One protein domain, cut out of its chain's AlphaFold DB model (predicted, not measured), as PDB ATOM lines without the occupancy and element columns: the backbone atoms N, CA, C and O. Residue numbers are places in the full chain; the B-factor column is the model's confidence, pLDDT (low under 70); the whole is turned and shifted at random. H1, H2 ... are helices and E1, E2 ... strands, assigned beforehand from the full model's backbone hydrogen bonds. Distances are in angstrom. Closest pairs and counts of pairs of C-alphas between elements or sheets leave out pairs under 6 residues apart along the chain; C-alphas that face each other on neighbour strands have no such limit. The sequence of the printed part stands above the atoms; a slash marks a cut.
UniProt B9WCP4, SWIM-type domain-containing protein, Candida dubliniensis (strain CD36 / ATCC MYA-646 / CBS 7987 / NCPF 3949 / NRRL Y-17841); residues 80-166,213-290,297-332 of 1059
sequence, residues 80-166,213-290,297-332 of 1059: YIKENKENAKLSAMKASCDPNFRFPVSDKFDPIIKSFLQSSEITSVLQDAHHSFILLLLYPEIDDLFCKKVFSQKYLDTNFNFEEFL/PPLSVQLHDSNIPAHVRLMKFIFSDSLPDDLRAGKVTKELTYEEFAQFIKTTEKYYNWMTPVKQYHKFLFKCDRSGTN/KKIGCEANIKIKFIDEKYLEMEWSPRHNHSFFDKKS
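Overview. This is residues 80 to 166, 213 to 290 and 297 to 332 of the 1059 residues of the protein "SWIM-type domain-containing protein" of Candida dubliniensis (strain CD36 / ATCC MYA-646 / CBS 7987 / NCPF 3949 / NRRL Y-17841) (UniProt B9WCP4). Two lobes make this domain: a loose cluster of nine mostly short helices, H1 to H9, and a strongly twisted five-stranded sheet with H10 over one face. Residues 235 to 247 run from H9 to the sheet, and the tail of residues 321 to 332 runs back from E5 toward the helices. The printed part has 201 residues with ten named helices and five named strands, along the chain H1 to H9, E1, H10, E2 to E5; the sheet's order is E1 E5 E4 E3 E2, all antiparallel. The class is mixed, helices and strands; the whole is compact, with a radius of gyration of the C-alphas of 18.4 A and spans of 53 by 43 by 32 A.

Arrangement. H1, residues 80 to 97, touches H4, residues 131 to 138, with its residues 84 to 92 alone, about perpendicular at 75 degrees; the closest C-alphas, of Ala 88 and Leu 135, are 5.9 A apart. H2, residues 111 to 117, only just touches H8, residues 215 to 220, with 3 pairs of C-alphas within 8 A, the closest those of Phe 116 and His 220, 6.4 A. H3, residues 120 to 127, touches H9, residues 226 to 234, closest at C-alphas Ile 122 and Ala 226, 5.4 A. H5, residues 144 to 150, and H6, residues 153 to 159, are close but not clearly touching; H7, residues 162 to 166, stands likewise to H8. H8 and H9 form a helical hairpin, opposite ways at a shallow tilt of 33 degrees, only just short of steep, with C-alphas Leu 219 and Arg 229 closest at 5.2 A. E1, residues 248 to 253, is the antiparallel neighbour of E5, residues 314 to 320, with N 250 and O 317 2.9 A apart. H10, residues 254 to 268, is on the sheet, which gives two layers, a helix on one face of a sheet. E2, residues 274 to 276, and E3, residues 279 to 283, form a hairpin, with N 274 and O 281 3.0 A apart. E4, residues 304 to 309, has N 305 2.9 A from O 282 of E3, and in its hairpin with E5 N 306 is 2.8 A from O 318. Every O i to N i+4 pair is within hydrogen-bond range in H2 to H9, with 13 of 14 in H1 and 9 of 11 in H10.

Along the chain. H1 begins at C-alpha 80, (-53.798, 64.101, -99.160), and is 25.8 A long. H10 is 19.7 A long, and E5, 19.5 A, ends at C-alpha 320, (-29.290, 32.466, -110.311).

Size, cuts and confidence. The two C-alphas farthest apart, of Asp 98 and Glu 312, are 56.9 A apart. Residues 167 to 212 and 291 to 296 are not printed, with C-alpha gaps of 13.2 A and 8.3 A. The links H1 to H2 and H9 to E1 are long. The mean pLDDT of the printed part is 71.4, with 87 residues under 70, among them 80 to 104 and 262 to 279.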
ATOM      1  N   TYR A  80     -55.114  64.352 -99.753       46.62
ATOM      2  CA  TYR A  80     -53.798  64.101 -99.160       46.62
ATOM      3  C   TYR A  80     -52.840  63.273-100.049       46.62
ATOM      4  O   TYR A  80     -51.675  63.621-100.193       46.62
ATOM      5  N   ILE A  81     -53.292  62.202-100.715       45.62
ATOM      6  CA  ILE A  81     -52.428  61.361-101.573       45.62
ATOM      7  C   ILE A  81     -52.071  62.067-102.897       45.62
ATOM      8  O   ILE A  81     -50.991  61.826-103.445       45.62
ATOM      9  N   LYS A  82     -52.930  62.958-103.419       47.84
ATOM     10  CA  LYS A  82     -52.615  63.764-104.617       47.84
ATOM     11  C   LYS A  82     -51.555  64.819-104.311       47.84
ATOM     12  O   LYS A  82     -50.599  64.939-105.074       47.84
ATOM     13  N   GLU A  83     -51.700  65.524-103.195       52.69
ATOM     14  CA  GLU A  83     -50.745  66.532-102.724       52.69
ATOM     15  C   GLU A  83     -49.380  65.893-102.400       52.69
ATOM     16  O   GLU A  83     -48.325  66.360-102.835       52.69
ATOM     17  N   ASN A  84     -49.393  64.707-101.784       53.47
ATOM     18  CA  ASN A  84     -48.180  63.952-101.465       53.47
ATOM     19  C   ASN A  84     -47.430  63.402-102.684       53.47
ATOM     20  O   ASN A  84     -46.226  63.154-102.605       53.47
ATOM     21  N   LYS A  85     -48.097  63.242-103.833       52.25
ATOM     22  CA  LYS A  85     -47.440  62.835-105.083       52.25
ATOM     23  C   LYS A  85     -46.497  63.919-105.607       52.25
ATOM     24  O   LYS A  85     -45.416  63.583-106.092       52.25
ATOM     25  N   GLU A  86     -46.889  65.185-105.496       57.12
ATOM     26  CA  GLU A  86     -46.019  66.319-105.826       57.12
ATOM     27  C   GLU A  86     -44.881  66.447-104.804       57.12
ATOM     28  O   GLU A  86     -43.732  66.621-105.201       57.12
ATOM     29  N   ASN A  87     -45.137  66.192-103.515       59.53
ATOM     30  CA  ASN A  87     -44.086  66.151-102.487       59.53
ATOM     31  C   ASN A  87     -43.046  65.039-102.723       59.53
ATOM     32  O   ASN A  87     -41.848  65.258-102.532       59.53
ATOM     33  N   ALA A  88     -43.468  63.856-103.180       58.00
ATOM     34  CA  ALA A  88     -42.554  62.764-103.517       58.00
ATOM     35  C   ALA A  88     -41.737  63.049-104.786       58.00
ATOM     36  O   ALA A  88     -40.546  62.743-104.826       58.00
ATOM     37  N   LYS A  89     -42.342  63.682-105.804       60.72
ATOM     38  CA  LYS A  89     -41.604  64.184-106.975       60.72
ATOM     39  C   LYS A  89     -40.586  65.249-106.571       60.72
ATOM     40  O   LYS A  89     -39.434  65.160-106.980       60.72
ATOM     41  N   LEU A  90     -40.987  66.204-105.732       63.97
ATOM     42  CA  LEU A  90     -40.120  67.268-105.234       63.97
ATOM     43  C   LEU A  90     -38.960  66.702-104.403       63.97
ATOM     44  O   LEU A  90     -37.830  67.153-104.552       63.97
ATOM     45  N   SER A  91     -39.216  65.687-103.573       61.91
ATOM     46  CA  SER A  91     -38.179  64.987-102.801       61.91
ATOM     47  C   SER A  91     -37.199  64.242-103.711       61.91
ATOM     48  O   SER A  91     -35.995  64.336-103.504       61.91
ATOM     49  N   ALA A  92     -37.685  63.586-104.771       59.44
ATOM     50  CA  ALA A  92     -36.828  62.954-105.778       59.44
ATOM     51  C   ALA A  92     -35.990  63.976-106.572       59.44
ATOM     52  O   ALA A  92     -34.823  63.725-106.862       59.44
ATOM     53  N   MET A  93     -36.566  65.138-106.909       62.09
ATOM     54  CA  MET A  93     -35.856  66.230-107.589       62.09
ATOM     55  C   MET A  93     -34.780  66.848-106.688       62.09
ATOM     56  O   MET A  93     -33.648  67.030-107.133       62.09
ATOM     57  N   LYS A  94     -35.090  67.097-105.409       64.06
ATOM     58  CA  LYS A  94     -34.113  67.572-104.417       64.06
ATOM     59  C   LYS A  94     -32.969  66.573-104.229       64.06
ATOM     60  O   LYS A  94     -31.815  66.982-104.276       64.06
ATOM     61  N   ALA A  95     -33.276  65.278-104.140       61.50
ATOM     62  CA  ALA A  95     -32.271  64.220-104.037       61.50
ATOM     63  C   ALA A  95     -31.326  64.142-105.245       61.50
ATOM     64  O   ALA A  95     -30.167  63.779-105.083       61.50
ATOM     65  N   SER A  96     -31.799  64.483-106.451       59.00
ATOM     66  CA  SER A  96     -30.950  64.531-107.651       59.00
ATOM     67  C   SER A  96     -30.030  65.757-107.721       59.00
ATOM     68  O   SER A  96     -29.064  65.743-108.477       59.00
ATOM     69  N   CYS A  97     -30.322  66.808-106.945       58.31
ATOM     70  CA  CYS A  97     -29.553  68.057-106.926       58.31
ATOM     71  C   CYS A  97     -28.602  68.167-105.720       58.31
ATOM     72  O   CYS A  97     -27.710  69.010-105.736       58.31
ATOM     73  N   ASP A  98     -28.790  67.344-104.684       63.22
ATOM     74  CA  ASP A  98     -27.964  67.317-103.475       63.22
ATOM     75  C   ASP A  98     -27.596  65.863-103.107       63.22
ATOM     76  O   ASP A  98     -28.463  65.099-102.672       63.22
ATOM     77  N   PRO A  99     -26.321  65.453-103.256       57.31
ATOM     78  CA  PRO A  99     -25.871  64.101-102.925       57.31
ATOM     79  C   PRO A  99     -25.900  63.787-101.419       57.31
ATOM     80  O   PRO A  99     -25.844  62.617-101.053       57.31
ATOM     81  N   ASN A 100     -26.029  64.796-100.547       58.28
ATOM     82  CA  ASN A 100     -26.195  64.622 -99.098       58.28
ATOM     83  C   ASN A 100     -27.670  64.647 -98.661       58.28
ATOM     84  O   ASN A 100     -27.966  64.595 -97.460       58.28
ATOM     85  N   PHE A 101     -28.607  64.728 -99.609       63.38
ATOM     86  CA  PHE A 101     -30.030  64.743 -99.317       63.38
ATOM     87  C   PHE A 101     -30.466  63.420 -98.681       63.38
ATOM     88  O   PHE A 101     -30.470  62.364 -99.316       63.38
ATOM     89  N   ARG A 102     -30.898  63.483 -97.420       64.50
ATOM     90  CA  ARG A 102     -31.519  62.337 -96.754       64.50
ATOM     91  C   ARG A 102     -32.929  62.154 -97.288       64.50
ATOM     92  O   ARG A 102     -33.792  63.005 -97.066       64.50
ATOM     93  N   PHE A 103     -33.164  61.032 -97.962       65.31
ATOM     94  CA  PHE A 103     -34.497  60.685 -98.432       65.31
ATOM     95  C   PHE A 103     -35.469  60.617 -97.243       65.31
ATOM     96  O   PHE A 103     -35.197  59.897 -96.277       65.31
ATOM     97  N   PRO A 104     -36.589  61.360 -97.277       66.12
ATOM     98  CA  PRO A 104     -37.572  61.283 -96.211       66.12
ATOM     99  C   PRO A 104     -38.224  59.891 -96.242       66.12
ATOM    100  O   PRO A 104     -38.686  59.432 -97.286       66.12
ATOM    101  N   VAL A 105     -38.214  59.206 -95.100       73.44
ATOM    102  CA  VAL A 105     -38.807  57.875 -94.887       73.44
ATOM    103  C   VAL A 105     -39.767  57.952 -93.708       73.44
ATOM    104  O   VAL A 105     -39.593  58.800 -92.836       73.44
ATOM    105  N   SER A 106     -40.785  57.093 -93.678       78.00
ATOM    106  CA  SER A 106     -41.783  57.109 -92.607       78.00
ATOM    107  C   SER A 106     -41.143  56.955 -91.222       78.00
ATOM    108  O   SER A 106     -40.403  55.999 -90.975       78.00
ATOM    109  N   ASP A 107     -41.494  57.839 -90.284       76.88
ATOM    110  CA  ASP A 107     -41.026  57.760 -88.892       76.88
ATOM    111  C   ASP A 107     -41.456  56.465 -88.192       76.88
ATOM    112  O   ASP A 107     -40.805  56.038 -87.234       76.88
ATOM    113  N   LYS A 108     -42.515  55.828 -88.710       76.56
ATOM    114  CA  LYS A 108     -43.078  54.568 -88.219       76.56
ATOM    115  C   LYS A 108     -42.155  53.372 -88.425       76.56
ATOM    116  O   LYS A 108     -42.349  52.359 -87.760       76.56
ATOM    117  N   PHE A 109     -41.189  53.452 -89.342       82.56
ATOM    118  CA  PHE A 109     -40.223  52.375 -89.530       82.56
ATOM    119  C   PHE A 109     -39.310  52.213 -88.315       82.56
ATOM    120  O   PHE A 109     -38.919  53.188 -87.665       82.56
ATOM    121  N   ASP A 110     -38.936  50.958 -88.062       79.25
ATOM    122  CA  ASP A 110     -37.948  50.594 -87.053       79.25
ATOM    123  C   ASP A 110     -36.606  51.324 -87.301       79.25
ATOM    124  O   ASP A 110     -36.232  51.535 -88.463       79.25
ATOM    125  N   PRO A 111     -35.863  51.737 -86.254       79.94
ATOM    126  CA  PRO A 111     -34.559  52.380 -86.401       79.94
ATOM    127  C   PRO A 111     -33.569  51.638 -87.313       79.94
ATOM    128  O   PRO A 111     -32.862  52.301 -88.073       79.94
ATOM    129  N   ILE A 112     -33.546  50.298 -87.307       79.12
ATOM    130  CA  ILE A 112     -32.669  49.506 -88.190       79.12
ATOM    131  C   ILE A 112     -33.079  49.679 -89.655       79.12
ATOM    132  O   ILE A 112     -32.230  49.862 -90.526       79.12
ATOM    133  N   ILE A 113     -34.384  49.671 -89.936       83.25
ATOM    134  CA  ILE A 113     -34.917  49.874 -91.291       83.25
ATOM    135  C   ILE A 113     -34.617  51.299 -91.769       83.25
ATOM    136  O   ILE A 113     -34.217  51.494 -92.916       83.25
ATOM    137  N   LYS A 114     -34.762  52.300 -90.894       83.19
ATOM    138  CA  LYS A 114     -34.417  53.691 -91.222       83.19
ATOM    139  C   LYS A 114     -32.928  53.841 -91.525       83.19
ATOM    140  O   LYS A 114     -32.595  54.457 -92.531       83.19
ATOM    141  N   SER A 115     -32.059  53.224 -90.722       82.25
ATOM    142  CA  SER A 115     -30.612  53.183 -90.969       82.25
ATOM    143  C   SER A 115     -30.283  52.558 -92.330       82.25
ATOM    144  O   SER A 115     -29.545  53.148 -93.118       82.25
ATOM    145  N   PHE A 116     -30.899  51.418 -92.655       86.38
ATOM    146  CA  PHE A 116     -30.750  50.760 -93.954       86.38
ATOM    147  C   PHE A 116     -31.142  51.680 -95.118       86.38
ATOM    148  O   PHE A 116     -30.350  51.900 -96.038       86.38
ATOM    149  N   LEU A 117     -32.351  52.250 -95.067       85.06
ATOM    150  CA  LEU A 117     -32.892  53.102 -96.129       85.06
ATOM    151  C   LEU A 117     -32.124  54.422 -96.291       85.06
ATOM    152  O   LEU A 117     -32.142  54.999 -97.374       85.06
ATOM    153  N   GLN A 118     -31.453  54.884 -95.233       82.75
ATOM    154  CA  GLN A 118     -30.641  56.105 -95.221       82.75
ATOM    155  C   GLN A 118     -29.155  55.862 -95.529       82.75
ATOM    156  O   GLN A 118     -28.381  56.821 -95.551       82.75
ATOM    157  N   SER A 119     -28.737  54.618 -95.780       84.81
ATOM    158  CA  SER A 119     -27.372  54.335 -96.238       84.81
ATOM    159  C   SER A 119     -27.095  54.993 -97.596       84.81
ATOM    160  O   SER A 119     -27.998  55.143 -98.429       84.81
ATOM    161  N   SER A 120     -25.847  55.405 -97.826       81.25
ATOM    162  CA  SER A 120     -25.458  56.156 -99.029       81.25
ATOM    163  C   SER A 120     -25.737  55.387-100.325       81.25
ATOM    164  O   SER A 120     -26.207  55.947-101.315       81.25
ATOM    165  N   GLU A 121     -25.543  54.073-100.288       83.12
ATOM    166  CA  GLU A 121     -25.681  53.160-101.413       83.12
ATOM    167  C   GLU A 121     -27.155  52.922-101.760       83.12
ATOM    168  O   GLU A 121     -27.517  52.886-102.936       83.12
ATOM    169  N   ILE A 122     -28.029  52.808-100.754       85.81
ATOM    170  CA  ILE A 122     -29.480  52.684-100.965       85.81
ATOM    171  C   ILE A 122     -30.071  54.017-101.422       85.81
ATOM    172  O   ILE A 122     -30.885  54.042-102.346       85.81
ATOM    173  N   THR A 123     -29.610  55.127-100.845       80.44
ATOM    174  CA  THR A 123     -30.020  56.484-101.232       80.44
ATOM    175  C   THR A 123     -29.704  56.756-102.704       80.44
ATOM    176  O   THR A 123     -30.557  57.280-103.421       80.44
ATOM    177  N   SER A 124     -28.537  56.315-103.192       80.31
ATOM    178  CA  SER A 124     -28.172  56.402-104.613       80.31
ATOM    179  C   SER A 124     -29.140  55.625-105.518       80.31
ATOM    180  O   SER A 124     -29.613  56.158-106.518       80.31
ATOM    181  N   VAL A 125     -29.540  54.405-105.139       78.06
ATOM    182  CA  VAL A 125     -30.551  53.639-105.897       78.06
ATOM    183  C   VAL A 125     -31.923  54.330-105.874       78.06
ATOM    184  O   VAL A 125     -32.659  54.277-106.861       78.06
ATOM    185  N   LEU A 126     -32.274  54.992-104.766       77.38
ATOM    186  CA  LEU A 126     -33.537  55.719-104.605       77.38
ATOM    187  C   LEU A 126     -33.598  57.036-105.398       77.38
ATOM    188  O   LEU A 126     -34.690  57.429-105.810       77.38
ATOM    189  N   GLN A 127     -32.467  57.696-105.678       75.25
ATOM    190  CA  GLN A 127     -32.415  58.900-106.531       75.25
ATOM    191  C   GLN A 127     -32.943  58.628-107.948       75.25
ATOM    192  O   GLN A 127     -33.684  59.440-108.521       75.25
ATOM    193  N   ASP A 128     -32.621  57.448-108.477       69.81
ATOM    194  CA  ASP A 128     -33.068  56.972-109.786       69.81
ATOM    195  C   ASP A 128     -34.359  56.151-109.720       69.81
ATOM    196  O   ASP A 128     -34.906  55.763-110.758       69.81
ATOM    197  N   ALA A 129     -34.895  55.926-108.515       69.12
ATOM    198  CA  ALA A 129     -36.123  55.180-108.335       69.12
ATOM    199  C   ALA A 129     -37.348  55.945-108.852       69.12
ATOM    200  O   ALA A 129     -37.486  57.169-108.744       69.12
ATOM    201  N   HIS A 130     -38.302  55.193-109.384       68.00
ATOM    202  CA  HIS A 130     -39.608  55.698-109.746       68.00
ATOM    203  C   HIS A 130     -40.318  56.229-108.493       68.00
ATOM    204  O   HIS A 130     -40.368  55.568-107.455       68.00
ATOM    205  N   HIS A 131     -40.935  57.407-108.610       62.47
ATOM    206  CA  HIS A 131     -41.550  58.155-107.505       62.47
ATOM    207  C   HIS A 131     -42.603  57.384-106.682       62.47
ATOM    208  O   HIS A 131     -42.946  57.778-105.573       62.47
ATOM    209  N   SER A 132     -43.108  56.266-107.195       59.53
ATOM    210  CA  SER A 132     -44.024  55.364-106.483       59.53
ATOM    211  C   SER A 132     -43.366  54.577-105.361       59.53
ATOM    212  O   SER A 132     -43.993  54.375-104.330       59.53
ATOM    213  N   PHE A 133     -42.116  54.149-105.549       70.12
ATOM    214  CA  PHE A 133     -41.361  53.491-104.485       70.12
ATOM    215  C   PHE A 133     -41.053  54.483-103.368       70.12
ATOM    216  O   PHE A 133     -41.208  54.163-102.198       70.12
ATOM    217  N   ILE A 134     -40.738  55.722-103.741       71.12
ATOM    218  CA  ILE A 134     -40.531  56.827-102.802       71.12
ATOM    219  C   ILE A 134     -41.812  57.092-101.994       71.12
ATOM    220  O   ILE A 134     -41.764  57.174-100.772       71.12
ATOM    221  N   LEU A 135     -42.975  57.149-102.654       64.06
ATOM    222  CA  LEU A 135     -44.270  57.281-101.973       64.06
ATOM    223  C   LEU A 135     -44.562  56.128-101.010       64.06
ATOM    224  O   LEU A 135     -45.087  56.379 -99.932       64.06
ATOM    225  N   LEU A 136     -44.223  54.889-101.381       69.62
ATOM    226  CA  LEU A 136     -44.419  53.710-100.533       69.62
ATOM    227  C   LEU A 136     -43.555  53.758 -99.266       69.62
ATOM    228  O   LEU A 136     -44.012  53.362 -98.201       69.62
ATOM    229  N   LEU A 137     -42.325  54.268 -99.363       77.81
ATOM    230  CA  LEU A 137     -41.432  54.433 -98.211       77.81
ATOM    231  C   LEU A 137     -41.827  55.625 -97.319       77.81
ATOM    232  O   LEU A 137     -41.579  55.613 -96.116       77.81
ATOM    233  N   LEU A 138     -42.457  56.652 -97.888       72.56
ATOM    234  CA  LEU A 138     -42.986  57.792 -97.135       72.56
ATOM    235  C   LEU A 138     -44.293  57.463 -96.413       72.56
ATOM    236  O   LEU A 138     -44.474  57.823 -95.250       72.56
ATOM    237  N   TYR A 139     -45.185  56.763 -97.110       69.06
ATOM    238  CA  TYR A 139     -46.538  56.449 -96.663       69.06
ATOM    239  C   TYR A 139     -46.826  54.960 -96.876       69.06
ATOM    240  O   TYR A 139     -47.551  54.601 -97.805       69.06
ATOM    241  N   PRO A 140     -46.267  54.064 -96.045       69.81
ATOM    242  CA  PRO A 140     -46.458  52.623 -96.196       69.81
ATOM    243  C   PRO A 140     -47.929  52.192 -96.211       69.81
ATOM    244  O   PRO A 140     -48.259  51.175 -96.813       69.81
ATOM    245  N   GLU A 141     -48.829  52.981 -95.611       64.00
ATOM    246  CA  GLU A 141     -50.265  52.693 -95.540       64.00
ATOM    247  C   GLU A 141     -50.962  52.705 -96.909       64.00
ATOM    248  O   GLU A 141     -52.097  52.239 -97.028       64.00
ATOM    249  N   ILE A 142     -50.305  53.219 -97.958       54.91
ATOM    250  CA  ILE A 142     -50.837  53.159 -99.325       54.91
ATOM    251  C   ILE A 142     -50.893  51.725 -99.874       54.91
ATOM    252  O   ILE A 142     -51.618  51.493-100.847       54.91
ATOM    253  N   ASP A 143     -50.152  50.787 -99.270       58.16
ATOM    254  CA  ASP A 143     -50.206  49.358 -99.568       58.16
ATOM    255  C   ASP A 143     -50.412  48.533 -98.287       58.16
ATOM    256  O   ASP A 143     -49.530  48.400 -97.441       58.16
ATOM    257  N   ASP A 144     -51.609  47.959 -98.152       57.69
ATOM    258  CA  ASP A 144     -52.031  47.216 -96.960       57.69
ATOM    259  C   ASP A 144     -51.176  45.962 -96.705       57.69
ATOM    260  O   ASP A 144     -50.918  45.629 -95.550       57.69
ATOM    261  N   LEU A 145     -50.690  45.281 -97.752       60.09
ATOM    262  CA  LEU A 145     -49.854  44.086 -97.593       60.09
ATOM    263  C   LEU A 145     -48.442  44.444 -97.136       60.09
ATOM    264  O   LEU A 145     -47.935  43.833 -96.197       60.09
ATOM    265  N   PHE A 146     -47.820  45.431 -97.774       69.25
ATOM    266  CA  PHE A 146     -46.514  45.958 -97.397       69.25
ATOM    267  C   PHE A 146     -46.550  46.511 -95.971       69.25
ATOM    268  O   PHE A 146     -45.713  46.137 -95.150       69.25
ATOM    269  N   CYS A 147     -47.572  47.308 -95.643       68.56
ATOM    270  CA  CYS A 147     -47.787  47.851 -94.306       68.56
ATOM    271  C   CYS A 147     -47.950  46.732 -93.267       68.56
ATOM    272  O   CYS A 147     -47.210  46.683 -92.286       68.56
ATOM    273  N   LYS A 148     -48.865  45.776 -93.483       72.00
ATOM    274  CA  LYS A 148     -49.068  44.654 -92.549       72.00
ATOM    275  C   LYS A 148     -47.817  43.804 -92.376       72.00
ATOM    276  O   LYS A 148     -47.586  43.308 -91.283       72.00
ATOM    277  N   LYS A 149     -47.022  43.628 -93.431       74.38
ATOM    278  CA  LYS A 149     -45.811  42.805 -93.416       74.38
ATOM    279  C   LYS A 149     -44.671  43.480 -92.666       74.38
ATOM    280  O   LYS A 149     -44.207  42.924 -91.673       74.38
ATOM    281  N   VAL A 150     -44.253  44.669 -93.108       73.12
ATOM    282  CA  VAL A 150     -43.073  45.376 -92.580       73.12
ATOM    283  C   VAL A 150     -43.271  45.816 -91.128       73.12
ATOM    284  O   VAL A 150     -42.301  45.877 -90.382       73.12
ATOM    285  N   PHE A 151     -44.518  46.040 -90.699       77.56
ATOM    286  CA  PHE A 151     -44.845  46.343 -89.302       77.56
ATOM    287  C   PHE A 151     -45.351  45.137 -88.499       77.56
ATOM    288  O   PHE A 151     -45.752  45.304 -87.347       77.56
ATOM    289  N   SER A 152     -45.367  43.921 -89.061       79.56
ATOM    290  CA  SER A 152     -45.725  42.746 -88.258       79.56
ATOM    291  C   SER A 152     -44.591  42.386 -87.307       79.56
ATOM    292  O   SER A 152     -43.453  42.184 -87.729       79.56
ATOM    293  N   GLN A 153     -44.929  42.215 -86.027       71.31
ATOM    294  CA  GLN A 153     -43.963  41.833 -84.997       71.31
ATOM    295  C   GLN A 153     -43.224  40.540 -85.368       71.31
ATOM    296  O   GLN A 153     -42.006  40.485 -85.313       71.31
ATOM    297  N   LYS A 154     -43.944  39.541 -85.901       74.88
ATOM    298  CA  LYS A 154     -43.354  38.284 -86.386       74.88
ATOM    299  C   LYS A 154     -42.278  38.503 -87.460       74.88
ATOM    300  O   LYS A 154     -41.256  37.823 -87.440       74.88
ATOM    301  N   TYR A 155     -42.508  39.406 -88.416       71.75
ATOM    302  CA  TYR A 155     -41.530  39.704 -89.465       71.75
ATOM    303  C   TYR A 155     -40.305  40.417 -88.895       71.75
ATOM    304  O   TYR A 155     -39.190  40.037 -89.245       71.75
ATOM    305  N   LEU A 156     -40.512  41.388 -87.999       71.56
ATOM    306  CA  LEU A 156     -39.438  42.124 -87.330       71.56
ATOM    307  C   LEU A 156     -38.586  41.203 -86.448       71.56
ATOM    308  O   LEU A 156     -37.372  41.186 -86.603       71.56
ATOM    309  N   ASP A 157     -39.203  40.354 -85.630       69.69
ATOM    310  CA  ASP A 157     -38.492  39.426 -84.742       69.69
ATOM    311  C   ASP A 157     -37.670  38.386 -85.519       69.69
ATOM    312  O   ASP A 157     -36.601  37.977 -85.073       69.69
ATOM    313  N   THR A 158     -38.161  37.964 -86.691       67.19
ATOM    314  CA  THR A 158     -37.511  36.931 -87.520       67.19
ATOM    315  C   THR A 158     -36.429  37.509 -88.439       67.19
ATOM    316  O   THR A 158     -35.417  36.864 -88.679       67.19
ATOM    317  N   ASN A 159     -36.638  38.707 -88.995       66.62
ATOM    318  CA  ASN A 159     -35.806  39.246 -90.081       66.62
ATOM    319  C   ASN A 159     -35.018  40.503 -89.687       66.62
ATOM    320  O   ASN A 159     -34.038  40.839 -90.345       66.62
ATOM    321  N   PHE A 160     -35.438  41.198 -88.632       69.12
ATOM    322  CA  PHE A 160     -34.853  42.445 -88.141       69.12
ATOM    323  C   PHE A 160     -34.653  42.405 -86.620       69.12
ATOM    324  O   PHE A 160     -34.923  43.380 -85.922       69.12
ATOM    325  N   ASN A 161     -34.169  41.271 -86.104       69.31
ATOM    326  CA  ASN A 161     -33.891  41.114 -84.682       69.31
ATOM    327  C   ASN A 161     -32.837  42.138 -84.220       69.31
ATOM    328  O   ASN A 161     -31.674  42.087 -84.630       69.31
ATOM    329  N   PHE A 162     -33.262  43.074 -83.372       64.69
ATOM    330  CA  PHE A 162     -32.440  44.199 -82.934       64.69
ATOM    331  C   PHE A 162     -31.265  43.770 -82.045       64.69
ATOM    332  O   PHE A 162     -30.148  44.262 -82.210       64.69
ATOM    333  N   GLU A 163     -31.485  42.825 -81.128       64.81
ATOM    334  CA  GLU A 163     -30.445  42.356 -80.206       64.81
ATOM    335  C   GLU A 163     -29.355  41.558 -80.924       64.81
ATOM    336  O   GLU A 163     -28.170  41.700 -80.620       64.81
ATOM    337  N   GLU A 164     -29.739  40.727 -81.892       65.88
ATOM    338  CA  GLU A 164     -28.803  39.947 -82.702       65.88
ATOM    339  C   GLU A 164     -27.994  40.841 -83.650       65.88
ATOM    340  O   GLU A 164     -26.776  40.691 -83.767       65.88
ATOM    341  N   PHE A 165     -28.642  41.844 -84.249       66.25
ATOM    342  CA  PHE A 165     -27.973  42.849 -85.072       66.25
ATOM    343  C   PHE A 165     -26.930  43.646 -84.272       66.25
ATOM    344  O   PHE A 165     -25.794  43.797 -84.724       66.25
ATOM    345  N   LEU A 166     -27.263  44.102 -83.059       65.81
ATOM    346  CA  LEU A 166     -26.308  44.806 -82.194       65.81
ATOM    347  C   LEU A 166     -25.153  43.915 -81.721       65.81
ATOM    348  O   LEU A 166     -24.041  44.415 -81.570       65.81
ATOM    349  N   PRO A 213     -27.382  34.122 -92.123       68.62
ATOM    350  CA  PRO A 213     -27.394  35.337 -91.320       68.62
ATOM    351  C   PRO A 213     -28.777  36.003 -91.337       68.62
ATOM    352  O   PRO A 213     -29.435  35.986 -92.382       68.62
ATOM    353  N   PRO A 214     -29.210  36.661 -90.247       74.94
ATOM    354  CA  PRO A 214     -30.465  37.407 -90.233       74.94
ATOM    355  C   PRO A 214     -30.560  38.392 -91.402       74.94
ATOM    356  O   PRO A 214     -29.567  39.011 -91.798       74.94
ATOM    357  N   LEU A 215     -31.765  38.581 -91.946       77.62
ATOM    358  CA  LEU A 215     -31.968  39.438 -93.116       77.62
ATOM    359  C   LEU A 215     -31.458  40.873 -92.884       77.62
ATOM    360  O   LEU A 215     -30.879  41.462 -93.792       77.62
ATOM    361  N   SER A 216     -31.589  41.425 -91.675       76.88
ATOM    362  CA  SER A 216     -31.042  42.739 -91.304       76.88
ATOM    363  C   SER A 216     -29.534  42.857 -91.520       76.88
ATOM    364  O   SER A 216     -29.073  43.907 -91.969       76.88
ATOM    365  N   VAL A 217     -28.780  41.789 -91.250       78.75
ATOM    366  CA  VAL A 217     -27.329  41.712 -91.472       78.75
ATOM    367  C   VAL A 217     -27.039  41.713 -92.968       78.75
ATOM    368  O   VAL A 217     -26.225  42.502 -93.440       78.75
ATOM    369  N   GLN A 218     -27.761  40.892 -93.733       83.81
ATOM    370  CA  GLN A 218     -27.605  40.817 -95.186       83.81
ATOM    371  C   GLN A 218     -27.988  42.138 -95.883       83.81
ATOM    372  O   GLN A 218     -27.341  42.557 -96.840       83.81
ATOM    373  N   LEU A 219     -29.009  42.846 -95.391       82.31
ATOM    374  CA  LEU A 219     -29.423  44.154 -95.912       82.31
ATOM    375  C   LEU A 219     -28.435  45.285 -95.582       82.31
ATOM    376  O   LEU A 219     -28.454  46.315 -96.253       82.31
ATOM    377  N   HIS A 220     -27.547  45.115 -94.606       83.12
ATOM    378  CA  HIS A 220     -26.473  46.075 -94.318       83.12
ATOM    379  C   HIS A 220     -25.115  45.656 -94.897       83.12
ATOM    380  O   HIS A 220     -24.144  46.398 -94.773       83.12
ATOM    381  N   ASP A 221     -25.042  44.513 -95.578       82.31
ATOM    382  CA  ASP A 221     -23.820  44.025 -96.208       82.31
ATOM    383  C   ASP A 221     -23.540  44.767 -97.523       82.31
ATOM    384  O   ASP A 221     -24.272  44.642 -98.509       82.31
ATOM    385  N   SER A 222     -22.464  45.551 -97.546       79.19
ATOM    386  CA  SER A 222     -22.041  46.335 -98.710       79.19
ATOM    387  C   SER A 222     -21.574  45.469 -99.886       79.19
ATOM    388  O   SER A 222     -21.625  45.932-101.026       79.19
ATOM    389  N   ASN A 223     -21.211  44.201 -99.651       78.75
ATOM    390  CA  ASN A 223     -20.860  43.257-100.717       78.75
ATOM    391  C   ASN A 223     -22.079  42.815-101.537       78.75
ATOM    392  O   ASN A 223     -21.935  42.326-102.660       78.75
ATOM    393  N   ILE A 224     -23.289  42.988-100.997       79.56
ATOM    394  CA  ILE A 224     -24.532  42.707-101.710       79.56
ATOM    395  C   ILE A 224     -24.981  43.998-102.412       79.56
ATOM    396  O   ILE A 224     -25.149  45.033-101.755       79.56
ATOM    397  N   PRO A 225     -25.220  43.979-103.738       82.25
ATOM    398  CA  PRO A 225     -25.591  45.185-104.469       82.25
ATOM    399  C   PRO A 225     -26.814  45.891-103.870       82.25
ATOM    400  O   PRO A 225     -27.823  45.257-103.549       82.25
ATOM    401  N   ALA A 226     -26.741  47.218-103.751       81.69
ATOM    402  CA  ALA A 226     -27.755  48.030-103.077       81.69
ATOM    403  C   ALA A 226     -29.171  47.836-103.653       81.69
ATOM    404  O   ALA A 226     -30.142  47.750-102.902       81.69
ATOM    405  N   HIS A 227     -29.309  47.673-104.975       76.31
ATOM    406  CA  HIS A 227     -30.610  47.408-105.598       76.31
ATOM    407  C   HIS A 227     -31.177  46.032-105.230       76.31
ATOM    408  O   HIS A 227     -32.389  45.912-105.092       76.31
ATOM    409  N   VAL A 228     -30.336  45.009-105.033       77.19
ATOM    410  CA  VAL A 228     -30.768  43.667-104.598       77.19
ATOM    411  C   VAL A 228     -31.274  43.725-103.161       77.19
ATOM    412  O   VAL A 228     -32.355  43.217-102.869       77.19
ATOM    413  N   ARG A 229     -30.535  44.416-102.284       84.44
ATOM    414  CA  ARG A 229     -30.931  44.631-100.887       84.44
ATOM    415  C   ARG A 229     -32.258  45.386-100.794       84.44
ATOM    416  O   ARG A 229     -33.197  44.916-100.153       84.44
ATOM    417  N   LEU A 230     -32.389  46.503-101.513       81.06
ATOM    418  CA  LEU A 230     -33.634  47.279-101.563       81.06
ATOM    419  C   LEU A 230     -34.810  46.449-102.101       81.06
ATOM    420  O   LEU A 230     -35.936  46.563-101.616       81.06
ATOM    421  N   MET A 231     -34.556  45.575-103.073       76.56
ATOM    422  CA  MET A 231     -35.581  44.705-103.637       76.56
ATOM    423  C   MET A 231     -36.008  43.589-102.682       76.56
ATOM    424  O   MET A 231     -37.202  43.329-102.600       76.56
ATOM    425  N   LYS A 232     -35.094  42.977-101.914       81.25
ATOM    426  CA  LYS A 232     -35.468  42.012-100.861       81.25
ATOM    427  C   LYS A 232     -36.266  42.694 -99.748       81.25
ATOM    428  O   LYS A 232     -37.185  42.086 -99.214       81.25
ATOM    429  N   PHE A 233     -35.969  43.953 -99.428       82.00
ATOM    430  CA  PHE A 233     -36.761  44.715 -98.462       82.00
ATOM    431  C   PHE A 233     -38.191  44.982 -98.963       82.00
ATOM    432  O   PHE A 233     -39.159  44.662 -98.276       82.00
ATOM    433  N   ILE A 234     -38.342  45.519-100.179       73.38
ATOM    434  CA  ILE A 234     -39.663  45.875-100.731       73.38
ATOM    435  C   ILE A 234     -40.463  44.622-101.139       73.38
ATOM    436  O   ILE A 234     -41.682  44.573-100.977       73.38
ATOM    437  N   PHE A 235     -39.783  43.593-101.643       71.75
ATOM    438  CA  PHE A 235     -40.366  42.381-102.220       71.75
ATOM    439  C   PHE A 235     -39.704  41.123-101.653       71.75
ATOM    440  O   PHE A 235     -39.065  40.353-102.373       71.75
ATOM    441  N   SER A 236     -39.858  40.888-100.348       68.44
ATOM    442  CA  SER A 236     -39.095  39.819 -99.684       68.44
ATOM    443  C   SER A 236     -39.366  38.404-100.198       68.44
ATOM    444  O   SER A 236     -38.539  37.526 -99.976       68.44
ATOM    445  N   ASP A 237     -40.477  38.190-100.906       67.94
ATOM    446  CA  ASP A 237     -40.883  36.878-101.430       67.94
ATOM    447  C   ASP A 237     -40.352  36.636-102.861       67.94
ATOM    448  O   ASP A 237     -40.542  35.567-103.434       67.94
ATOM    449  N   SER A 238     -39.704  37.638-103.468       65.88
ATOM    450  CA  SER A 238     -39.195  37.600-104.850       65.88
ATOM    451  C   SER A 238     -37.704  37.258-104.957       65.88
ATOM    452  O   SER A 238     -37.189  37.109-106.067       65.88
ATOM    453  N   LEU A 239     -37.008  37.157-103.824       73.81
ATOM    454  CA  LEU A 239     -35.588  36.820-103.690       73.81
ATOM    455  C   LEU A 239     -35.421  35.700-102.651       73.81
ATOM    456  O   LEU A 239     -36.256  35.612-101.746       73.81
ATOM    457  N   PRO A 240     -34.364  34.871-102.740       75.62
ATOM    458  CA  PRO A 240     -34.099  33.855-101.724       75.62
ATOM    459  C   PRO A 240     -33.812  34.505-100.364       75.62
ATOM    460  O   PRO A 240     -33.600  35.719-100.278       75.62
ATOM    461  N   ASP A 241     -33.866  33.719 -99.294       75.81
ATOM    462  CA  ASP A 241     -33.604  34.215 -97.935       75.81
ATOM    463  C   ASP A 241     -32.114  34.443 -97.666       75.81
ATOM    464  O   ASP A 241     -31.775  35.334 -96.891       75.81
ATOM    465  N   ASP A 242     -31.238  33.732 -98.379       79.38
ATOM    466  CA  ASP A 242     -29.813  34.045 -98.463       79.38
ATOM    467  C   ASP A 242     -29.499  34.830 -99.748       79.38
ATOM    468  O   ASP A 242     -29.508  34.302-100.862       79.38
ATOM    469  N   LEU A 243     -29.218  36.119 -99.586       75.81
ATOM    470  CA  LEU A 243     -28.825  37.040-100.647       75.81
ATOM    471  C   LEU A 243     -27.354  36.897-101.065       75.81
ATOM    472  O   LEU A 243     -26.966  37.442-102.104       75.81
ATOM    473  N   ARG A 244     -26.529  36.200-100.274       74.06
ATOM    474  CA  ARG A 244     -25.112  35.959-100.579       74.06
ATOM    475  C   ARG A 244     -24.944  34.789-101.541       74.06
ATOM    476  O   ARG A 244     -24.020  34.824-102.361       74.06
ATOM    477  N   ALA A 245     -25.866  33.828-101.528       71.44
ATOM    478  CA  ALA A 245     -25.876  32.695-102.445       71.44
ATOM    479  C   ALA A 245     -25.781  33.144-103.919       71.44
ATOM    480  O   ALA A 245     -26.583  33.932-104.431       71.44
ATOM    481  N   GLY A 246     -24.765  32.642-104.630       69.38
ATOM    482  CA  GLY A 246     -24.618  32.870-106.072       69.38
ATOM    483  C   GLY A 246     -25.677  32.129-106.890       69.38
ATOM    484  O   GLY A 246     -26.118  32.617-107.936       69.38
ATOM    485  N   LYS A 247     -26.099  30.964-106.390       79.62
ATOM    486  CA  LYS A 247     -27.094  30.073-106.981       79.62
ATOM    487  C   LYS A 247     -27.877  29.375-105.879       79.62
ATOM    488  O   LYS A 247     -27.326  29.070-104.827       79.62
ATOM    489  N   VAL A 248     -29.142  29.088-106.159       82.19
ATOM    490  CA  VAL A 248     -30.036  28.335-105.278       82.19
ATOM    491  C   VAL A 248     -30.606  27.165-106.063       82.19
ATOM    492  O   VAL A 248     -31.206  27.370-107.119       82.19
ATOM    493  N   THR A 249     -30.433  25.947-105.554       83.94
ATOM    494  CA  THR A 249     -31.021  24.744-106.157       83.94
ATOM    495  C   THR A 249     -32.147  24.217-105.281       83.94
ATOM    496  O   THR A 249     -31.953  24.038-104.080       83.94
ATOM    497  N   LYS A 250     -33.318  23.975-105.879       83.44
ATOM    498  CA  LYS A 250     -34.512  23.504-105.172       83.44
ATOM    499  C   LYS A 250     -35.309  22.502-105.997       83.44
ATOM    500  O   LYS A 250     -35.544  22.718-107.186       83.44
ATOM    501  N   GLU A 251     -35.766  21.439-105.349       88.44
ATOM    502  CA  GLU A 251     -36.769  20.535-105.904       88.44
ATOM    503  C   GLU A 251     -38.170  21.092-105.621       88.44
ATOM    504  O   GLU A 251     -38.480  21.470-104.491       88.44
ATOM    505  N   LEU A 252     -38.995  21.201-106.660       85.56
ATOM    506  CA  LEU A 252     -40.318  21.818-106.604       85.56
ATOM    507  C   LEU A 252     -41.338  20.953-107.336       85.56
ATOM    508  O   LEU A 252     -41.035  20.328-108.355       85.56
ATOM    509  N   THR A 253     -42.582  20.984-106.872       86.06
ATOM    510  CA  THR A 253     -43.720  20.557-107.692       86.06
ATOM    511  C   THR A 253     -43.960  21.531-108.850       86.06
ATOM    512  O   THR A 253     -43.478  22.668-108.857       86.06
ATOM    513  N   TYR A 254     -44.729  21.105-109.856       76.00
ATOM    514  CA  TYR A 254     -45.052  21.963-111.002       76.00
ATOM    515  C   TYR A 254     -45.880  23.182-110.562       76.00
ATOM    516  O   TYR A 254     -45.694  24.278-111.092       76.00
ATOM    517  N   GLU A 255     -46.758  23.010-109.573       74.38
ATOM    518  CA  GLU A 255     -47.568  24.069-108.974       74.38
ATOM    519  C   GLU A 255     -46.713  25.060-108.174       74.38
ATOM    520  O   GLU A 255     -46.847  26.273-108.356       74.38
ATOM    521  N   GLU A 256     -45.793  24.570-107.336       77.88
ATOM    522  CA  GLU A 256     -44.867  25.425-106.582       77.88
ATOM    523  C   GLU A 256     -43.947  26.214-107.516       77.88
ATOM    524  O   GLU A 256     -43.739  27.411-107.314       77.88
ATOM    525  N   PHE A 257     -43.451  25.587-108.586       80.62
ATOM    526  CA  PHE A 257     -42.667  26.281-109.601       80.62
ATOM    527  C   PHE A 257     -43.494  27.324-110.362       80.62
ATOM    528  O   PHE A 257     -43.021  28.437-110.592       80.62
ATOM    529  N   ALA A 258     -44.741  27.015-110.732       71.81
ATOM    530  CA  ALA A 258     -45.627  27.985-111.372       71.81
ATOM    531  C   ALA A 258     -45.877  29.198-110.458       71.81
ATOM    532  O   ALA A 258     -45.820  30.338-110.922       71.81
ATOM    533  N   GLN A 259     -46.070  28.973-109.156       70.50
ATOM    534  CA  GLN A 259     -46.222  30.039-108.167       70.50
ATOM    535  C   GLN A 259     -44.926  30.845-107.971       70.50
ATOM    536  O   GLN A 259     -44.970  32.075-107.856       70.50
ATOM    537  N   PHE A 260     -43.769  30.180-107.987       76.12
ATOM    538  CA  PHE A 260     -42.456  30.818-107.955       76.12
ATOM    539  C   PHE A 260     -42.240  31.722-109.178       76.12
ATOM    540  O   PHE A 260     -41.922  32.904-109.028       76.12
ATOM    541  N   ILE A 261     -42.493  31.222-110.393       72.31
ATOM    542  CA  ILE A 261     -42.401  32.028-111.618       72.31
ATOM    543  C   ILE A 261     -43.412  33.168-111.587       72.31
ATOM    544  O   ILE A 261     -43.046  34.296-111.883       72.31
ATOM    545  N   LYS A 262     -44.649  32.942-111.149       66.38
ATOM    546  CA  LYS A 262     -45.646  34.010-111.000       66.38
ATOM    547  C   LYS A 262     -45.190  35.111-110.038       66.38
ATOM    548  O   LYS A 262     -45.499  36.282-110.249       66.38
ATOM    549  N   THR A 263     -44.484  34.752-108.971       63.91
ATOM    550  CA  THR A 263     -43.987  35.707-107.970       63.91
ATOM    551  C   THR A 263     -42.774  36.479-108.484       63.91
ATOM    552  O   THR A 263     -42.670  37.679-108.244       63.91
ATOM    553  N   THR A 264     -41.897  35.824-109.243       65.19
ATOM    554  CA  THR A 264     -40.651  36.407-109.760       65.19
ATOM    555  C   THR A 264     -40.846  37.135-111.108       65.19
ATOM    556  O   THR A 264     -40.304  38.221-111.305       65.19
ATOM    557  N   GLU A 265     -41.689  36.637-112.021       62.44
ATOM    558  CA  GLU A 265     -41.991  37.239-113.338       62.44
ATOM    559  C   GLU A 265     -42.582  38.649-113.213       62.44
ATOM    560  O   GLU A 265     -42.327  39.488-114.075       62.44
ATOM    561  N   LYS A 266     -43.294  38.940-112.112       55.38
ATOM    562  CA  LYS A 266     -43.797  40.286-111.773       55.38
ATOM    563  C   LYS A 266     -42.714  41.369-111.834       55.38
ATOM    564  O   LYS A 266     -43.055  42.526-112.094       55.38
ATOM    565  N   TYR A 267     -41.455  40.989-111.608       55.16
ATOM    566  CA  TYR A 267     -40.323  41.896-111.433       55.16
ATOM    567  C   TYR A 267     -39.207  41.668-112.456       55.16
ATOM    568  O   TYR A 267     -38.648  42.637-112.962       55.16
ATOM    569  N   TYR A 268     -38.909  40.411-112.804       59.59
ATOM    570  CA  TYR A 268     -37.742  40.079-113.633       59.59
ATOM    571  C   TYR A 268     -38.030  39.902-115.130       59.59
ATOM    572  O   TYR A 268     -37.082  39.710-115.888       59.59
ATOM    573  N   ASN A 269     -39.303  39.952-115.563       60.56
ATOM    574  CA  ASN A 269     -39.719  39.789-116.967       60.56
ATOM    575  C   ASN A 269     -38.952  38.662-117.691       60.56
ATOM    576  O   ASN A 269     -38.249  38.889-118.680       60.56
ATOM    577  N   TRP A 270     -39.064  37.434-117.181       67.69
ATOM    578  CA  TRP A 270     -38.367  36.277-117.743       67.69
ATOM    579  C   TRP A 270     -38.696  36.085-119.234       67.69
ATOM    580  O   TRP A 270     -39.862  36.046-119.636       67.69
ATOM    581  N   MET A 271     -37.666  35.936-120.070       60.69
ATOM    582  CA  MET A 271     -37.820  35.591-121.484       60.69
ATOM    583  C   MET A 271     -38.429  34.196-121.644       60.69
ATOM    584  O   MET A 271     -38.290  33.331-120.777       60.69
ATOM    585  N   THR A 272     -39.066  33.957-122.796       59.56
ATOM    586  CA  THR A 272     -39.596  32.634-123.145       59.56
ATOM    587  C   THR A 272     -38.502  31.572-122.992       59.56
ATOM    588  O   THR A 272     -37.405  31.768-123.524       59.56
ATOM    589  N   PRO A 273     -38.777  30.456-122.292       60.03
ATOM    590  CA  PRO A 273     -37.758  29.465-121.992       60.03
ATOM    591  C   PRO A 273     -37.190  28.865-123.277       60.03
ATOM    592  O   PRO A 273     -37.940  28.385-124.134       60.03
ATOM    593  N   VAL A 274     -35.865  28.872-123.398       61.81
ATOM    594  CA  VAL A 274     -35.147  28.289-124.537       61.81
ATOM    595  C   VAL A 274     -34.696  26.879-124.164       61.81
ATOM    596  O   VAL A 274     -34.170  26.657-123.071       61.81
ATOM    597  N   LYS A 275     -34.903  25.911-125.065       59.66
ATOM    598  CA  LYS A 275     -34.432  24.530-124.882       59.66
ATOM    599  C   LYS A 275     -32.906  24.499-125.005       59.66
ATOM    600  O   LYS A 275     -32.367  24.859-126.047       59.66
ATOM    601  N   GLN A 276     -32.220  24.035-123.965       58.31
ATOM    602  CA  GLN A 276     -30.778  23.789-123.966       58.31
ATOM    603  C   GLN A 276     -30.507  22.410-123.358       58.31
ATOM    604  O   GLN A 276     -30.742  22.212-122.175       58.31
ATOM    605  N   TYR A 277     -30.033  21.451-124.163       50.81
ATOM    606  CA  TYR A 277     -29.582  20.118-123.715       50.81
ATOM    607  C   TYR A 277     -30.470  19.447-122.644       50.81
ATOM    608  O   TYR A 277     -30.072  19.310-121.491       50.81
ATOM    609  N   HIS A 278     -31.687  19.032-123.019       58.59
ATOM    610  CA  HIS A 278     -32.687  18.404-122.129       58.59
ATOM    611  C   HIS A 278     -33.114  19.239-120.900       58.59
ATOM    612  O   HIS A 278     -33.866  18.751-120.061       58.59
ATOM    613  N   LYS A 279     -32.688  20.503-120.817       64.62
ATOM    614  CA  LYS A 279     -33.079  21.483-119.802       64.62
ATOM    615  C   LYS A 279     -33.771  22.673-120.466       64.62
ATOM    616  O   LYS A 279     -33.604  22.924-121.668       64.62
ATOM    617  N   PHE A 280     -34.541  23.420-119.685       72.75
ATOM    618  CA  PHE A 280     -35.097  24.702-120.121       72.75
ATOM    619  C   PHE A 280     -34.466  25.832-119.333       72.75
ATOM    620  O   PHE A 280     -34.246  25.705-118.132       72.75
ATOM    621  N   LEU A 281     -34.170  26.920-120.038       77.62
ATOM    622  CA  LEU A 281     -33.497  28.085-119.493       77.62
ATOM    623  C   LEU A 281     -34.384  29.316-119.659       77.62
ATOM    624  O   LEU A 281     -34.661  29.734-120.786       77.62
ATOM    625  N   PHE A 282     -34.786  29.908-118.541       76.50
ATOM    626  CA  PHE A 282     -35.353  31.250-118.480       76.50
ATOM    627  C   PHE A 282     -34.217  32.240-118.242       76.50
ATOM    628  O   PHE A 282     -33.353  32.000-117.401       76.50
ATOM    629  N   LYS A 283     -34.210  33.351-118.975       78.19
ATOM    630  CA  LYS A 283     -33.228  34.431-118.808       78.19
ATOM    631  C   LYS A 283     -33.937  35.751-118.563       78.19
ATOM    632  O   LYS A 283     -35.047  35.938-119.058       78.19
ATOM    633  N   CYS A 284     -33.284  36.666-117.858       76.00
ATOM    634  CA  CYS A 284     -33.715  38.061-117.819       76.00
ATOM    635  C   CYS A 284     -33.764  38.654-119.245       76.00
ATOM    636  O   CYS A 284     -32.927  38.331-120.097       76.00
ATOM    637  N   ASP A 285     -34.729  39.531-119.518       67.50
ATOM    638  CA  ASP A 285     -34.886  40.243-120.796       67.50
ATOM    639  C   ASP A 285     -33.674  41.120-121.177       67.50
ATOM    640  O   ASP A 285     -33.442  41.383-122.361       67.50
ATOM    641  N   ARG A 286     -32.839  41.489-120.197       72.38
ATOM    642  CA  ARG A 286     -31.580  42.228-120.386       72.38
ATOM    643  C   ARG A 286     -30.331  41.356-120.577       72.38
ATOM    644  O   ARG A 286     -29.224  41.890-120.601       72.38
ATOM    645  N   SER A 287     -30.479  40.039-120.732       70.38
ATOM    646  CA  SER A 287     -29.362  39.072-120.783       70.38
ATOM    647  C   SER A 287     -28.490  39.092-122.051       70.38
ATOM    648  O   SER A 287     -27.456  38.429-122.089       70.38
ATOM    649  N   GLY A 288     -28.871  39.820-123.107       64.56
ATOM    650  CA  GLY A 288     -28.069  39.913-124.336       64.56
ATOM    651  C   GLY A 288     -26.953  40.964-124.276       64.56
ATOM    652  O   GLY A 288     -26.983  41.862-123.438       64.56
ATOM    653  N   THR A 289     -26.002  40.884-125.205       51.16
ATOM    654  CA  THR A 289     -25.035  41.950-125.518       51.16
ATOM    655  C   THR A 289     -25.445  42.640-126.824       51.16
ATOM    656  O   THR A 289     -26.100  42.024-127.671       51.16
ATOM    657  N   ASN A 290     -25.149  43.935-126.973       49.03
ATOM    658  CA  ASN A 290     -25.573  44.714-128.140       49.03
ATOM    659  C   ASN A 290     -24.989  44.140-129.442       49.03
ATOM    660  O   ASN A 290     -23.779  44.157-129.651       49.03
ATOM    661  N   LYS A 297     -31.816  47.962-124.684       57.38
ATOM    662  CA  LYS A 297     -31.450  48.002-123.243       57.38
ATOM    663  C   LYS A 297     -30.765  46.717-122.721       57.38
ATOM    664  O   LYS A 297     -30.913  46.358-121.553       57.38
ATOM    665  N   LYS A 298     -30.090  45.969-123.595       68.25
ATOM    666  CA  LYS A 298     -29.452  44.682-123.306       68.25
ATOM    667  C   LYS A 298     -28.072  44.933-122.686       68.25
ATOM    668  O   LYS A 298     -27.242  45.591-123.301       68.25
ATOM    669  N   ILE A 299     -27.846  44.439-121.471       70.00
ATOM    670  CA  ILE A 299     -26.658  44.770-120.657       70.00
ATOM    671  C   ILE A 299     -25.925  43.527-120.126       70.00
ATOM    672  O   ILE A 299     -25.209  43.593-119.130       70.00
ATOM    673  N   GLY A 300     -26.144  42.371-120.753       73.75
ATOM    674  CA  GLY A 300     -25.492  41.120-120.369       73.75
ATOM    675  C   GLY A 300     -25.879  40.618-118.977       73.75
ATOM    676  O   GLY A 300     -25.029  40.103-118.264       73.75
ATOM    677  N   CYS A 301     -27.138  40.785-118.560       79.06
ATOM    678  CA  CYS A 301     -27.601  40.279-117.264       79.06
ATOM    679  C   CYS A 301     -27.493  38.741-117.170       79.06
ATOM    680  O   CYS A 301     -28.032  38.019-118.013       79.06
ATOM    681  N   GLU A 302     -26.835  38.241-116.121       78.75
ATOM    682  CA  GLU A 302     -26.574  36.808-115.912       78.75
ATOM    683  C   GLU A 302     -27.720  36.062-115.212       78.75
ATOM    684  O   GLU A 302     -27.700  34.832-115.137       78.75
ATOM    685  N   ALA A 303     -28.741  36.775-114.730       80.06
ATOM    686  CA  ALA A 303     -29.861  36.172-114.023       80.06
ATOM    687  C   ALA A 303     -30.611  35.156-114.890       80.06
ATOM    688  O   ALA A 303     -31.063  35.451-116.008       80.06
ATOM    689  N   ASN A 304     -30.762  33.947-114.355       85.19
ATOM    690  CA  ASN A 304     -31.382  32.850-115.074       85.19
ATOM    691  C   ASN A 304     -31.999  31.799-114.146       85.19
ATOM    692  O   ASN A 304     -31.640  31.689-112.975       85.19
ATOM    693  N   ILE A 305     -32.933  31.028-114.699       84.75
ATOM    694  CA  ILE A 305     -33.524  29.856-114.055       84.75
ATOM    695  C   ILE A 305     -33.375  28.683-115.011       84.75
ATOM    696  O   ILE A 305     -33.869  28.726-116.142       84.75
ATOM    697  N   LYS A 306     -32.714  27.624-114.559       86.06
ATOM    698  CA  LYS A 306     -32.633  26.350-115.268       86.06
ATOM    699  C   LYS A 306     -33.582  25.370-114.615       86.06
ATOM    700  O   LYS A 306     -33.582  25.235-113.397       86.06
ATOM    701  N   ILE A 307     -34.346  24.656-115.431       86.62
ATOM    702  CA  ILE A 307     -35.191  23.564-114.954       86.62
ATOM    703  C   ILE A 307     -34.812  22.242-115.602       86.62
ATOM    704  O   ILE A 307     -34.524  22.164-116.805       86.62
ATOM    705  N   LYS A 308     -34.856  21.195-114.784       83.81
ATOM    706  CA  LYS A 308     -34.692  19.803-115.177       83.81
ATOM    707  C   LYS A 308     -35.867  19.010-114.613       83.81
ATOM    708  O   LYS A 308     -36.095  18.988-113.411       83.81
ATOM    709  N   PHE A 309     -36.625  18.363-115.487       81.50
ATOM    710  CA  PHE A 309     -37.751  17.537-115.062       81.50
ATOM    711  C   PHE A 309     -37.244  16.245-114.425       81.50
ATOM    712  O   PHE A 309     -36.461  15.531-115.055       81.50
ATOM    713  N   ILE A 310     -37.705  15.951-113.210       82.19
ATOM    714  CA  ILE A 310     -37.400  14.698-112.514       82.19
ATOM    715  C   ILE A 310     -38.442  13.663-112.944       82.19
ATOM    716  O   ILE A 310     -38.119  12.690-113.625       82.19
ATOM    717  N   ASP A 311     -39.718  13.941-112.673       79.19
ATOM    718  CA  ASP A 311     -40.843  13.073-113.021       79.19
ATOM    719  C   ASP A 311     -42.098  13.883-113.427       79.19
ATOM    720  O   ASP A 311     -42.000  15.011-113.928       79.19
ATOM    721  N   GLU A 312     -43.284  13.274-113.331       72.94
ATOM    722  CA  GLU A 312     -44.566  13.905-113.683       72.94
ATOM    723  C   GLU A 312     -45.076  14.921-112.652       72.94
ATOM    724  O   GLU A 312     -46.019  15.665-112.953       72.94
ATOM    725  N   LYS A 313     -44.472  14.936-111.459       79.25
ATOM    726  CA  LYS A 313     -44.864  15.746-110.307       79.25
ATOM    727  C   LYS A 313     -43.786  16.758-109.915       79.25
ATOM    728  O   LYS A 313     -44.140  17.881-109.568       79.25
ATOM    729  N   TYR A 314     -42.509  16.392-110.005       83.44
ATOM    730  CA  TYR A 314     -41.385  17.179-109.503       83.44
ATOM    731  C   TYR A 314     -40.411  17.619-110.602       83.44
ATOM    732  O   TYR A 314     -40.184  16.940-111.615       83.44
ATOM    733  N   LEU A 315     -39.809  18.785-110.383       88.56
ATOM    734  CA  LEU A 315     -38.725  19.348-111.173       88.56
ATOM    735  C   LEU A 315     -37.626  19.889-110.256       88.56
ATOM    736  O   LEU A 315     -37.889  20.366-109.157       88.56
ATOM    737  N   GLU A 316     -36.394  19.839-110.740       89.19
ATOM    738  CA  GLU A 316     -35.240  20.491-110.131       89.19
ATOM    739  C   GLU A 316     -35.069  21.866-110.780       89.19
ATOM    740  O   GLU A 316     -34.972  21.983-112.009       89.19
ATOM    741  N   MET A 317     -35.046  22.906-109.954       88.50
ATOM    742  CA  MET A 317     -34.821  24.288-110.347       88.50
ATOM    743  C   MET A 317     -33.459  24.753-109.830       88.50
ATOM    744  O   MET A 317     -33.222  24.754-108.628       88.50
ATOM    745  N   GLU A 318     -32.598  25.230-110.724       87.38
ATOM    746  CA  GLU A 318     -31.381  25.979-110.393       87.38
ATOM    747  C   GLU A 318     -31.631  27.455-110.732       87.38
ATOM    748  O   GLU A 318     -31.831  27.816-111.895       87.38
ATOM    749  N   TRP A 319     -31.649  28.313-109.717       85.31
ATOM    750  CA  TRP A 319     -31.936  29.737-109.836       85.31
ATOM    751  C   TRP A 319     -30.699  30.578-109.527       85.31
ATOM    752  O   TRP A 319     -30.113  30.480-108.455       85.31
ATOM    753  N   SER A 320     -30.318  31.435-110.473       84.75
ATOM    754  CA  SER A 320     -29.290  32.466-110.311       84.75
ATOM    755  C   SER A 320     -29.976  33.837-110.160       84.75
ATOM    756  O   SER A 320     -30.383  34.416-111.172       84.75
ATOM    757  N   PRO A 321     -30.157  34.361-108.929       75.81
ATOM    758  CA  PRO A 321     -30.967  35.559-108.666       75.81
ATOM    759  C   PRO A 321     -30.246  36.891-108.935       75.81
ATOM    760  O   PRO A 321     -30.879  37.947-108.911       75.81
ATOM    761  N   ARG A 322     -28.926  36.880-109.160       76.06
ATOM    762  CA  ARG A 322     -28.113  38.102-109.254       76.06
ATOM    763  C   ARG A 322     -28.363  38.860-110.559       76.06
ATOM    764  O   ARG A 322     -28.198  38.316-111.646       76.06
ATOM    765  N   HIS A 323     -28.702  40.142-110.436       75.50
ATOM    766  CA  HIS A 323     -28.906  41.062-111.555       75.50
ATOM    767  C   HIS A 323     -27.915  42.222-111.475       75.50
ATOM    768  O   HIS A 323     -27.668  42.749-110.393       75.50
ATOM    769  N   ASN A 324     -27.409  42.668-112.623       73.69
ATOM    770  CA  ASN A 324     -26.484  43.800-112.747       73.69
ATOM    771  C   ASN A 324     -27.185  45.115-113.143       73.69
ATOM    772  O   ASN A 324     -26.540  46.049-113.610       73.69
ATOM    773  N   HIS A 325     -28.507  45.196-112.971       72.06
ATOM    774  CA  HIS A 325     -29.291  46.408-113.197       72.06
ATOM    775  C   HIS A 325     -30.302  46.668-112.091       72.06
ATOM    776  O   HIS A 325     -30.835  45.742-111.480       72.06
ATOM    777  N   SER A 326     -30.633  47.949-111.924       69.25
ATOM    778  CA  SER A 326     -31.737  48.392-111.079       69.25
ATOM    779  C   SER A 326     -33.096  48.125-111.739       69.25
ATOM    780  O   SER A 326     -33.290  48.329-112.942       69.25
ATOM    781  N   PHE A 327     -34.059  47.697-110.923       65.56
ATOM    782  CA  PHE A 327     -35.474  47.552-111.289       65.56
ATOM    783  C   PHE A 327     -36.303  48.793-110.951       65.56
ATOM    784  O   PHE A 327     -37.467  48.886-111.340       65.56
ATOM    785  N   PHE A 328     -35.690  49.744-110.247       64.00
ATOM    786  CA  PHE A 328     -36.352  50.928-109.726       64.00
ATOM    787  C   PHE A 328     -36.333  52.102-110.712       64.00
ATOM    788  O   PHE A 328     -37.103  53.029-110.513       64.00
ATOM    789  N   ASP A 329     -35.538  52.042-111.785       62.94
ATOM    790  CA  ASP A 329     -35.346  53.115-112.777       62.94
ATOM    791  C   ASP A 329     -36.666  53.751-113.280       62.94
ATOM    792  O   ASP A 329     -37.589  53.062-113.739       62.94
ATOM    793  N   LYS A 330     -36.709  55.092-113.247       56.31
ATOM    794  CA  LYS A 330     -37.764  55.977-113.775       56.31
ATOM    795  C   LYS A 330     -38.243  55.629-115.197       56.31
ATOM    796  O   LYS A 330     -39.388  55.944-115.515       56.31
ATOM    797  N   LYS A 331     -37.420  55.008-116.058       54.38
ATOM    798  CA  LYS A 331     -37.688  54.886-117.510       54.38
ATOM    799  C   LYS A 331     -38.145  53.518-118.059       54.38
ATOM    800  O   LYS A 331     -38.338  53.441-119.276       54.38
ATOM    801  N   SER A 332     -38.324  52.424-117.296       51.06
ATOM    802  CA  SER A 332     -38.699  51.154-117.981       51.06
ATOM    803  C   SER A 332     -39.496  50.069-117.267       51.06
ATOM    804  O   SER A 332     -40.374  49.487-117.891       51.06
TER     805      SER A 332